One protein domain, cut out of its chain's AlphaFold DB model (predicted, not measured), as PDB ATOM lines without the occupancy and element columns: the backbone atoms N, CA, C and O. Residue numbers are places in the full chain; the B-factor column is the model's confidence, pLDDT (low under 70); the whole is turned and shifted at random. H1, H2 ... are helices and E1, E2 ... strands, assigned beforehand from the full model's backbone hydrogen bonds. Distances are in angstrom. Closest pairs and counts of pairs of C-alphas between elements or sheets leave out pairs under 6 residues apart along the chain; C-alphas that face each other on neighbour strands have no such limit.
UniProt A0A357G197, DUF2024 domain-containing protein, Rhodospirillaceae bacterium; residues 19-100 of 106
ATOM      1  N   VAL A  19     170.068 204.821 204.749       94.75
ATOM      2  CA  VAL A  19     168.937 205.736 204.857       94.75
ATOM      3  C   VAL A  19     168.478 205.838 206.295       94.75
ATOM      4  O   VAL A  19     168.445 204.836 207.006       94.75
ATOM      5  N   ASP A  20     168.148 207.051 206.707       95.88
ATOM      6  CA  ASP A  20     167.513 207.338 207.982       95.88
ATOM      7  C   ASP A  20     165.996 207.262 207.791       95.88
ATOM      8  O   ASP A  20     165.456 207.825 206.834       95.88
ATOM      9  N   VAL A  21     165.330 206.530 208.682       94.81
ATOM     10  CA  VAL A  21     163.886 206.292 208.653       94.81
ATOM     11  C   VAL A  21     163.219 207.190 209.685       94.81
ATOM     12  O   VAL A  21     163.576 207.162 210.869       94.81
ATOM     13  N   TYR A  22     162.252 207.983 209.234       95.19
ATOM     14  CA  TYR A  22     161.458 208.868 210.076       95.19
ATOM     15  C   TYR A  22     160.007 208.405 210.115       95.19
ATOM     16  O   TYR A  22     159.281 208.563 209.135       95.19
ATOM     17  N   ASP A  23     159.604 207.896 211.275       93.12
ATOM     18  CA  ASP A  23     158.234 207.487 211.562       93.12
ATOM     19  C   ASP A  23     157.339 208.726 211.668       93.12
ATOM     20  O   ASP A  23     157.632 209.643 212.451       93.12
ATOM     21  N   THR A  24     156.304 208.785 210.828       93.31
ATOM     22  CA  THR A  24     155.517 209.996 210.595       93.31
ATOM     23  C   THR A  24     154.011 209.747 210.685       93.31
ATOM     24  O   THR A  24     153.454 208.911 209.975       93.31
ATOM     25  N   TYR A  25     153.331 210.536 211.527       92.00
ATOM     26  CA  TYR A  25     151.875 210.469 211.717       92.00
ATOM     27  C   TYR A  25     151.202 211.800 211.383       92.00
ATOM     28  O   TYR A  25     151.468 212.829 212.016       92.00
ATOM     29  N   ALA A  26     150.267 211.763 210.437       90.94
ATOM     30  CA  ALA A  26     149.433 212.891 210.049       90.94
ATOM     31  C   ALA A  26     147.945 212.604 210.299       90.94
ATOM     32  O   ALA A  26     147.513 211.455 210.402       90.94
ATOM     33  N   ARG A  27     147.145 213.668 210.417       89.25
ATOM     34  CA  ARG A  27     145.681 213.569 210.522       89.25
ATOM     35  C   ARG A  27     145.029 213.745 209.156       89.25
ATOM     36  O   ARG A  27     145.017 214.852 208.629       89.25
ATOM     37  N   GLY A  28     144.441 212.677 208.629       86.06
ATOM     38  CA  GLY A  28     143.692 212.737 207.381       86.06
ATOM     39  C   GLY A  28     142.481 213.660 207.488       86.06
ATOM     40  O   GLY A  28     141.861 213.804 208.548       86.06
ATOM     41  N   SER A  29     142.115 214.269 206.369       82.12
ATOM     42  CA  SER A  29     140.931 215.122 206.225       82.12
ATOM     43  C   SER A  29     139.617 214.412 206.586       82.12
ATOM     44  O   SER A  29     138.663 215.051 207.032       82.12
ATOM     45  N   ASN A  30     139.587 213.084 206.463       79.56
ATOM     46  CA  ASN A  30     138.485 212.202 206.856       79.56
ATOM     47  C   ASN A  30     138.435 211.881 208.367       79.56
ATOM     48  O   ASN A  30     137.559 211.134 208.800       79.56
ATOM     49  N   GLY A  31     139.358 212.421 209.171       80.31
ATOM     50  CA  GLY A  31     139.477 212.146 210.606       80.31
ATOM     51  C   GLY A  31     140.281 210.887 210.957       80.31
ATOM     52  O   GLY A  31     140.432 210.585 212.140       80.31
ATOM     53  N   GLY A  32     140.804 210.168 209.959       84.94
ATOM     54  CA  GLY A  32     141.693 209.021 210.131       84.94
ATOM     55  C   GLY A  32     143.144 209.413 210.429       84.94
ATOM     56  O   GLY A  32     143.534 210.581 210.352       84.94
ATOM     57  N   VAL A  33     143.958 208.414 210.770       88.81
ATOM     58  CA  VAL A  33     145.410 208.564 210.935       88.81
ATOM     59  C   VAL A  33     146.092 208.101 209.656       88.81
ATOM     60  O   VAL A  33     145.785 207.025 209.152       88.81
ATOM     61  N   ILE A  34     147.008 208.921 209.149       90.94
ATOM     62  CA  ILE A  34     147.880 208.584 208.026       90.94
ATOM     63  C   ILE A  34     149.259 208.307 208.607       90.94
ATOM     64  O   ILE A  34     149.874 209.196 209.201       90.94
ATOM     65  N   HIS A  35     149.724 207.076 208.451       92.06
ATOM     66  CA  HIS A  35     151.005 206.603 208.954       92.06
ATOM     67  C   HIS A  35     151.913 206.239 207.789       92.06
ATOM     68  O   HIS A  35     151.563 205.415 206.939       92.06
ATOM     69  N   PHE A  36     153.076 206.874 207.748       94.12
ATOM     70  CA  PHE A  36     154.063 206.668 206.703       94.12
ATOM     71  C   PHE A  36     155.470 206.919 207.236       94.12
ATOM     72  O   PHE A  36     155.671 207.728 208.139       94.12
ATOM     73  N   ASP A  37     156.451 206.258 206.634       94.62
ATOM     74  CA  ASP A  37     157.857 206.511 206.912       94.62
ATOM     75  C   ASP A  37     158.451 207.395 205.820       94.62
ATOM     76  O   ASP A  37     158.277 207.151 204.621       94.62
ATOM     77  N   VAL A  38     159.223 208.397 206.237       95.12
ATOM     78  CA  VAL A  38     160.062 209.187 205.335       95.12
ATOM     79  C   VAL A  38     161.476 208.621 205.377       95.12
ATOM     80  O   VAL A  38     162.173 208.722 206.387       95.12
ATOM     81  N   LEU A  39     161.907 208.021 204.269       95.25
ATOM     82  CA  LEU A  39     163.240 207.457 204.106       95.25
ATOM     83  C   LEU A  39     164.118 208.467 203.370       95.25
ATOM     84  O   LEU A  39     163.841 208.846 202.230       95.25
ATOM     85  N   VAL A  40     165.205 208.882 204.011       95.38
ATOM     86  CA  VAL A  40     166.124 209.906 203.493       95.38
ATOM     87  C   VAL A  40     167.567 209.416 203.556       95.38
ATOM     88  O   VAL A  40     167.874 208.567 204.387       95.38
ATOM     89  N   PRO A  41     168.496 209.926 202.727       94.88
ATOM     90  CA  PRO A  41     169.907 209.581 202.842       94.88
ATOM     91  C   PRO A  41     170.426 209.835 204.254       94.88
ATOM     92  O   PRO A  41     170.131 210.875 204.850       94.88
ATOM     93  N   LYS A  42     171.247 208.912 204.755       93.50
ATOM     94  CA  LYS A  42     171.861 209.034 206.076       93.50
ATOM     95  C   LYS A  42     172.549 210.388 206.268       93.50
ATOM     96  O   LYS A  42     173.359 210.798 205.433       93.50
ATOM     97  N   GLY A  43     172.283 211.035 207.401       90.25
ATOM     98  CA  GLY A  43     172.833 212.350 207.746       90.25
ATOM     99  C   GLY A  43     171.984 213.526 207.258       90.25
ATOM    100  O   GLY A  43     172.406 214.678 207.367       90.25
ATOM    101  N   THR A  44     170.791 213.254 206.729       92.25
ATOM    102  CA  THR A  44     169.785 214.286 206.467       92.25
ATOM    103  C   THR A  44     169.193 214.785 207.787       92.25
ATOM    104  O   THR A  44     169.047 214.031 208.744       92.25
ATOM    105  N   THR A  45     168.873 216.077 207.871       91.44
ATOM    106  CA  THR A  45     168.276 216.660 209.077       91.44
ATOM    107  C   THR A  45     166.795 216.306 209.196       91.44
ATOM    108  O   THR A  45     166.089 216.203 208.192       91.44
ATOM    109  N   ALA A  46     166.300 216.207 210.433       89.75
ATOM    110  CA  ALA A  46     164.880 215.963 210.701       89.75
ATOM    111  C   ALA A  46     163.969 217.019 210.048       89.75
ATOM    112  O   ALA A  46     162.906 216.681 209.537       89.75
ATOM    113  N   ASP A  47     164.410 218.279 209.980       91.62
ATOM    114  CA  ASP A  47     163.662 219.360 209.324       91.62
ATOM    115  C   ASP A  47     163.429 219.098 207.830       91.62
ATOM    116  O   ASP A  47     162.362 219.404 207.303       91.62
ATOM    117  N   LYS A  48     164.412 218.503 207.139       92.81
ATOM    118  CA  LYS A  48     164.275 218.143 205.722       92.81
ATOM    119  C   LYS A  48     163.347 216.951 205.532       92.81
ATOM    120  O   LYS A  48     162.499 216.996 204.648       92.81
ATOM    121  N   ALA A  49     163.471 215.924 206.375       92.50
ATOM    122  CA  ALA A  49     162.549 214.789 206.358       92.50
ATOM    123  C   ALA A  49     161.100 215.252 206.595       92.50
ATOM    124  O   ALA A  49     160.191 214.868 205.864       92.50
ATOM    125  N   PHE A  50     160.898 216.163 207.550       93.19
ATOM    126  CA  PHE A  50     159.605 216.790 207.809       93.19
ATOM    127  C   PHE A  50     159.084 217.595 206.609       93.19
ATOM    128  O   PHE A  50     157.913 217.467 206.259       93.19
ATOM    129  N   ALA A  51     159.935 218.390 205.951       93.56
ATOM    130  CA  ALA A  51     159.545 219.150 204.764       93.56
ATOM    131  C   ALA A  51     159.059 218.235 203.626       93.56
ATOM    132  O   ALA A  51     157.976 218.461 203.089       93.56
ATOM    133  N   TRP A  52     159.791 217.160 203.323       93.88
ATOM    134  CA  TRP A  52     159.385 216.191 202.299       93.88
ATOM    135  C   TRP A  52     158.120 215.418 202.670       93.88
ATOM    136  O   TRP A  52     157.270 215.193 201.812       93.88
ATOM    137  N   GLY A  53     157.941 215.075 203.948       92.75
ATOM    138  CA  GLY A  53     156.688 214.491 204.427       92.75
ATOM    139  C   GLY A  53     155.486 215.410 204.179       92.75
ATOM    140  O   GLY A  53     154.436 214.946 203.742       92.75
ATOM    141  N   ARG A  54     155.640 216.727 204.380       92.88
ATOM    142  CA  ARG A  54     154.582 217.709 204.081       92.88
ATOM    143  C   ARG A  54     154.306 217.840 202.587       92.88
ATOM    144  O   ARG A  54     153.144 217.918 202.205       92.88
ATOM    145  N   GLU A  55     155.346 217.866 201.757       92.44
ATOM    146  CA  GLU A  55     155.193 217.907 200.296       92.44
ATOM    147  C   GLU A  55     154.431 216.683 199.779       92.44
ATOM    148  O   GLU A  55     153.528 216.822 198.955       92.44
ATOM    149  N   TRP A  56     154.740 215.498 200.309       92.19
ATOM    150  CA  TRP A  56     154.027 214.276 199.957       92.19
ATOM    151  C   TRP A  56     152.566 214.286 200.421       92.19
ATOM    152  O   TRP A  56     151.687 213.902 199.658       92.19
ATOM    153  N   LEU A  57     152.268 214.792 201.622       90.94
ATOM    154  CA  LEU A  57     150.874 214.942 202.067       90.94
ATOM    155  C   LEU A  57     150.062 215.823 201.110       90.94
ATOM    156  O   LEU A  57     148.935 215.488 200.765       90.94
ATOM    157  N   VAL A  58     150.651 216.913 200.619       90.94
ATOM    158  CA  VAL A  58     149.989 217.774 199.629       90.94
ATOM    159  C   VAL A  58     149.761 217.039 198.307       90.94
ATOM    160  O   VAL A  58     148.713 217.228 197.689       90.94
ATOM    161  N   SER A  59     150.690 216.178 197.874       89.56
ATOM    162  CA  SER A  59     150.544 215.437 196.612       89.56
ATOM    163  C   SER A  59     149.458 214.357 196.652       89.56
ATOM    164  O   SER A  59     148.875 214.039 195.617       89.56
ATOM    165  N   ILE A  60     149.121 213.840 197.836       87.19
ATOM    166  CA  ILE A  60     147.985 212.927 198.039       87.19
ATOM    167  C   ILE A  60     146.665 213.666 198.347       87.19
ATOM    168  O   ILE A  60     145.666 213.037 198.687       87.19
ATOM    169  N   GLY A  61     146.644 215.000 198.232       87.62
ATOM    170  CA  GLY A  61     145.455 215.829 198.460       87.62
ATOM    171  C   GLY A  61     145.175 216.170 199.927       87.62
ATOM    172  O   GLY A  61     144.126 216.739 200.236       87.62
ATOM    173  N   GLU A  62     146.101 215.859 200.834       89.38
ATOM    174  CA  GLU A  62     145.997 216.164 202.257       89.38
ATOM    175  C   GLU A  62     146.649 217.506 202.611       89.38
ATOM    176  O   GLU A  62     147.484 218.064 201.897       89.38
ATOM    177  N   LYS A  63     146.245 218.078 203.748       87.06
ATOM    178  CA  LYS A  63     146.758 219.383 204.187       87.06
ATOM    179  C   LYS A  63     148.149 219.236 204.785       87.06
ATOM    180  O   LYS A  63     148.344 218.422 205.682       87.06
ATOM    181  N   ALA A  64     149.089 220.094 204.402       86.12
ATOM    182  CA  ALA A  64     150.436 220.104 204.975       86.12
ATOM    183  C   ALA A  64     150.441 220.368 206.495       86.12
ATOM    184  O   ALA A  64     151.399 220.016 207.178       86.12
ATOM    185  N   GLU A  65     149.406 221.028 207.018       83.81
ATOM    186  CA  GLU A  65     149.202 221.344 208.439       83.81
ATOM    187  C   GLU A  65     148.711 220.142 209.253       83.81
ATOM    188  O   GLU A  65     148.715 220.192 210.481       83.81
ATOM    189  N   SER A  66     148.288 219.059 208.591       84.38
ATOM    190  CA  SER A  66     147.919 217.810 209.266       84.38
ATOM    191  C   SER A  66     149.107 217.118 209.936       84.38
ATOM    192  O   SER A  66     148.909 216.252 210.793       84.38
ATOM    193  N   LEU A  67     150.325 217.507 209.548       87.06
ATOM    194  CA  LEU A  67     151.570 216.976 210.059       87.06
ATOM    195  C   LEU A  67     152.277 218.000 210.944       87.06
ATOM    196  O   LEU A  67     152.671 219.082 210.509       87.06
ATOM    197  N   GLU A  68     152.494 217.616 212.196       85.81
ATOM    198  CA  GLU A  68     153.235 218.411 213.169       85.81
ATOM    199  C   GLU A  68     154.641 217.845 213.358       85.81
ATOM    200  O   GLU A  68     154.835 216.632 213.363       85.81
ATOM    201  N   GLN A  69     155.636 218.711 213.571       81.38
ATOM    202  CA  GLN A  69     157.039 218.285 213.646       81.38
ATOM    203  C   GLN A  69     157.301 217.269 214.766       81.38
ATOM    204  O   GLN A  69     158.109 216.361 214.605       81.38
ATOM    205  N   ARG A  70     156.557 217.363 215.877       83.69
ATOM    206  CA  ARG A  70     156.623 216.394 216.983       83.69
ATOM    207  C   ARG A  70     156.206 214.968 216.595       83.69
ATOM    208  O   ARG A  70     156.483 214.043 217.351       83.69
ATOM    209  N   HIS A  71     155.520 214.800 215.466       83.12
ATOM    210  CA  HIS A  71     155.069 213.510 214.951       83.12
ATOM    211  C   HIS A  71     155.961 212.966 213.827       83.12
ATOM    212  O   HIS A  71     155.606 211.943 213.265       83.12
ATOM    213  N   CYS A  72     157.084 213.621 213.500       89.06
ATOM    214  CA  CYS A  72     158.110 213.112 212.586       89.06
ATOM    215  C   CYS A  72     159.345 212.734 213.410       89.06
ATOM    216  O   CYS A  72     160.129 213.597 213.822       89.06
ATOM    217  N   ARG A  73     159.490 211.445 213.725       91.25
ATOM    218  CA  ARG A  73     160.499 210.960 214.670       91.25
ATOM    219  C   ARG A  73     161.471 210.013 213.989       91.25
ATOM    220  O   ARG A  73     161.079 209.006 213.417       91.25
ATOM    221  N   PHE A  74     162.762 210.293 214.140       93.25
ATOM    222  CA  PHE A  74     163.800 209.348 213.743       93.25
ATOM    223  C   PHE A  74     163.636 208.020 214.494       93.25
ATOM    224  O   PHE A  74     163.597 208.010 215.731       93.25
ATOM    225  N   CYS A  75     163.569 206.921 213.744       92.06
ATOM    226  CA  CYS A  75     163.446 205.570 214.279       92.06
ATOM    227  C   CYS A  75     164.805 204.855 214.255       92.06
ATOM    228  O   CYS A  75     165.397 204.599 215.307       92.06
ATOM    229  N   HIS A  76     165.348 204.599 213.061       92.88
ATOM    230  CA  HIS A  76     166.635 203.929 212.867       92.88
ATOM    231  C   HIS A  76     167.253 204.258 211.505       92.88
ATOM    232  O   HIS A  76     166.613 204.830 210.625       92.88
ATOM    233  N   THR A  77     168.512 203.861 211.322       93.81
ATOM    234  CA  THR A  77     169.175 203.856 210.013       93.81
ATOM    235  C   THR A  77     169.169 202.438 209.455       93.81
ATOM    236  O   THR A  77     169.560 201.490 210.143       93.81
ATOM    237  N   GLU A  78     168.804 202.281 208.189       92.12
ATOM    238  CA  GLU A  78     168.860 201.001 207.491       92.12
ATOM    239  C   GLU A  78     169.521 201.102 206.117       92.12
ATOM    240  O   GLU A  78     170.028 202.141 205.699       92.12
ATOM    241  N   ARG A  79     169.589 199.971 205.412       91.31
ATOM    242  CA  ARG A  79     170.166 199.906 204.068       91.31
ATOM    243  C   ARG A  79     169.053 199.954 203.037       91.31
ATOM    244  O   ARG A  79     168.281 198.999 202.951       91.31
ATOM    245  N   ALA A  80     169.067 200.984 202.197       89.75
ATOM    246  CA  ALA A  80     168.176 201.064 201.052       89.75
ATOM    247  C   ALA A  80     168.447 199.916 200.070       89.75
ATOM    248  O   ALA A  80     169.589 199.486 199.862       89.75
ATOM    249  N   ARG A  81     167.371 199.399 199.472       86.75
ATOM    250  CA  ARG A  81     167.417 198.335 198.465       86.75
ATOM    251  C   ARG A  81     166.365 198.587 197.390       86.75
ATOM    252  O   ARG A  81     165.262 199.029 197.686       86.75
ATOM    253  N   GLY A  82     166.684 198.223 196.150       88.06
ATOM    254  CA  GLY A  82     165.699 198.163 195.070       88.06
ATOM    255  C   GLY A  82     165.135 199.537 194.712       88.06
ATOM    256  O   GLY A  82     165.884 200.399 194.260       88.06
ATOM    257  N   ASN A  83     163.824 199.713 194.877       88.31
ATOM    258  CA  ASN A  83     163.123 200.939 194.492       88.31
ATOM    259  C   ASN A  83     163.442 202.108 195.428       88.31
ATOM    260  O   ASN A  83     163.685 203.200 194.939       88.31
ATOM    261  N   VAL A  84     163.609 201.854 196.730       90.75
ATOM    262  CA  VAL A  84     163.984 202.886 197.714       90.75
ATOM    263  C   VAL A  84     165.272 203.606 197.303       90.75
ATOM    264  O   VAL A  84     165.346 204.827 197.316       90.75
ATOM    265  N   GLU A  85     166.288 202.850 196.875       90.56
ATOM    266  CA  GLU A  85     167.564 203.420 196.418       90.56
ATOM    267  C   GLU A  85     167.387 204.268 195.150       90.56
ATOM    268  O   GLU A  85     168.006 205.321 195.023       90.56
ATOM    269  N   LYS A  86     166.539 203.821 194.215       90.19
ATOM    270  CA  LYS A  86     166.277 204.541 192.963       90.19
ATOM    271  C   LYS A  86     165.523 205.840 193.210       90.19
ATOM    272  O   LYS A  86     165.915 206.862 192.658       90.19
ATOM    273  N   ASP A  87     164.495 205.799 194.046       91.88
ATOM    274  CA  ASP A  87     163.653 206.957 194.335       91.88
ATOM    275  C   ASP A  87     164.458 208.009 195.095       91.88
ATOM    276  O   ASP A  87     164.525 209.167 194.687       91.88
ATOM    277  N   ILE A  88     165.210 207.592 196.115       91.50
ATOM    278  CA  ILE A  88     166.101 208.497 196.843       91.50
ATOM    279  C   ILE A  88     167.185 209.072 195.922       91.50
ATOM    280  O   ILE A  88     167.514 210.252 196.033       91.50
ATOM    281  N   ALA A  89     167.722 208.292 194.982       90.00
ATOM    282  CA  ALA A  89     168.678 208.807 194.004       90.00
ATOM    283  C   ALA A  89     168.053 209.791 192.995       90.00
ATOM    284  O   ALA A  89     168.767 210.657 192.490       90.00
ATOM    285  N   ALA A  90     166.760 209.661 192.692       90.94
ATOM    286  CA  ALA A  90     166.059 210.497 191.719       90.94
ATOM    287  C   ALA A  90     165.533 211.811 192.321       90.94
ATOM    288  O   ALA A  90     165.710 212.864 191.715       90.94
ATOM    289  N   GLN A  91     164.904 211.756 193.500       91.19
ATOM    290  CA  GLN A  91     164.209 212.898 194.114       91.19
ATOM    291  C   GLN A  91     164.690 213.252 195.532       91.19
ATOM    292  O   GLN A  91     164.290 214.273 196.081       91.19
ATOM    293  N   GLY A  92     165.575 212.447 196.131       92.12
ATOM    294  CA  GLY A  92     166.197 212.735 197.429       92.12
ATOM    295  C   GLY A  92     165.524 212.094 198.644       92.12
ATOM    296  O   GLY A  92     166.144 212.050 199.703       92.12
ATOM    297  N   TYR A  93     164.313 211.555 198.502       94.50
ATOM    298  CA  TYR A  93     163.581 210.859 199.563       94.50
ATOM    299  C   TYR A  93     162.670 209.770 198.987       94.50
ATOM    300  O   TYR A  93     162.350 209.777 197.797       94.50
ATOM    301  N   HIS A  94     162.229 208.849 199.835       94.88
ATOM    302  CA  HIS A  94     161.215 207.849 199.514       94.88
ATOM    303  C   HIS A  94     160.173 207.812 200.631       94.88
ATOM    304  O   HIS A  94     160.533 207.896 201.805       94.88
ATOM    305  N   ILE A  95     158.896 207.698 200.268       94.06
ATOM    306  CA  ILE A  95     157.800 207.583 201.231       94.06
ATOM    307  C   ILE A  95     157.311 206.148 201.230       94.06
ATOM    308  O   ILE A  95     156.847 205.646 200.206       94.06
ATOM    309  N   LEU A  96     157.403 205.508 202.388       92.50
ATOM    310  CA  LEU A  96     156.841 204.190 202.607       92.50
ATOM    311  C   LEU A  96     155.497 204.348 203.316       92.50
ATOM    312  O   LEU A  96     155.430 204.705 204.488       92.50
ATOM    313  N   GLN A  97     154.421 204.101 202.581       91.06
ATOM    314  CA  GLN A  97     153.061 204.156 203.106       91.06
ATOM    315  C   GLN A  97     152.787 202.929 203.985       91.06
ATOM    316  O   GLN A  97     153.096 201.809 203.572       91.06
ATOM    317  N   MET A  98     152.208 203.127 205.174       87.50
ATOM    318  CA  MET A  98     151.909 202.038 206.113       87.50
ATOM    319  C   MET A  98     150.415 201.905 206.409       87.50
ATOM    320  O   MET A  98     149.829 200.871 206.098       87.50
ATOM    321  N   GLU A  99     149.783 202.934 206.977       87.62
ATOM    322  CA  GLU A  99     148.367 202.885 207.371       87.62
ATOM    323  C   GLU A  99     147.623 204.144 206.921       87.62
ATOM    324  O   GLU A  99     148.166 205.249 206.943       87.62
ATOM    325  N   GLY A 100     146.373 203.973 206.482       81.25
ATOM    326  CA  GLY A 100     145.465 205.086 206.185       81.25
ATOM    327  C   GLY A 100     145.894 205.995 205.030       81.25
ATOM    328  O   GLY A 100     145.329 207.073 204.878       81.25
TER     329      GLY A 100
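This is residues 19 to 100 of the 106 residues of the protein "DUF2024 domain-containing protein" of Rhodospirillaceae bacterium (UniProt A0A357G197). A strongly twisted sheet of four strands curls round helix H1, while short H2 crosses over E2 on the opposite face: three layers, with helices on both faces of a sheet. The 82 printed residues hold E1, E2, H1, E3, H2, E4, in that order; the antiparallel sheet runs E3, E1, E2, E4, and the class is mixed. It is compact, radius of gyration of the C-alphas 11.9 A, spanning 34 by 22 by 18 A.

E1, residues 19 to 27, 25.2 A, begins at C-alpha 19 (168.937, 205.736, 204.857). E2 is residues 33 to 41, 25.8 A; H1 46 to 59, 20.1 A; E3 67 to 79, 25.9 A, bending by 81 degrees at residue 70; H2 83 to 91, 12.0 A; E4 94 to 99, 15.9 A, ending at C-alpha 99 (148.367, 202.885, 207.371).

E1 and E2 form a hairpin, N 22 and O 38 2.9 A apart. Within hydrogen-bond range are also N 21 and O 76, 2.9 A, across the antiparallel neighbours E1 and E3, and N 37 and O 96, 2.8 A, across the antiparallel neighbours E2 and E4. E2, H1, E3 are a split strand-helix-strand unit, E1 between its strands, crossover right-handed; the closest C-alphas of H1 and E3, Phe 50 and Cys 72, are 6.2 A apart. H2's height over the sheet is 8.1 A; its closest C-alpha pair with E2, Ile 88 and Val 40, is 6.8 A apart. Every O i to N i+4 pair is within hydrogen-bond range in H1 and H2.

The farthest C-alphas, Asn 30 and Gly 43, are 34.4 A apart. The printed part has no cut, no link is long, and no printed residue is under 70 in pLDDT.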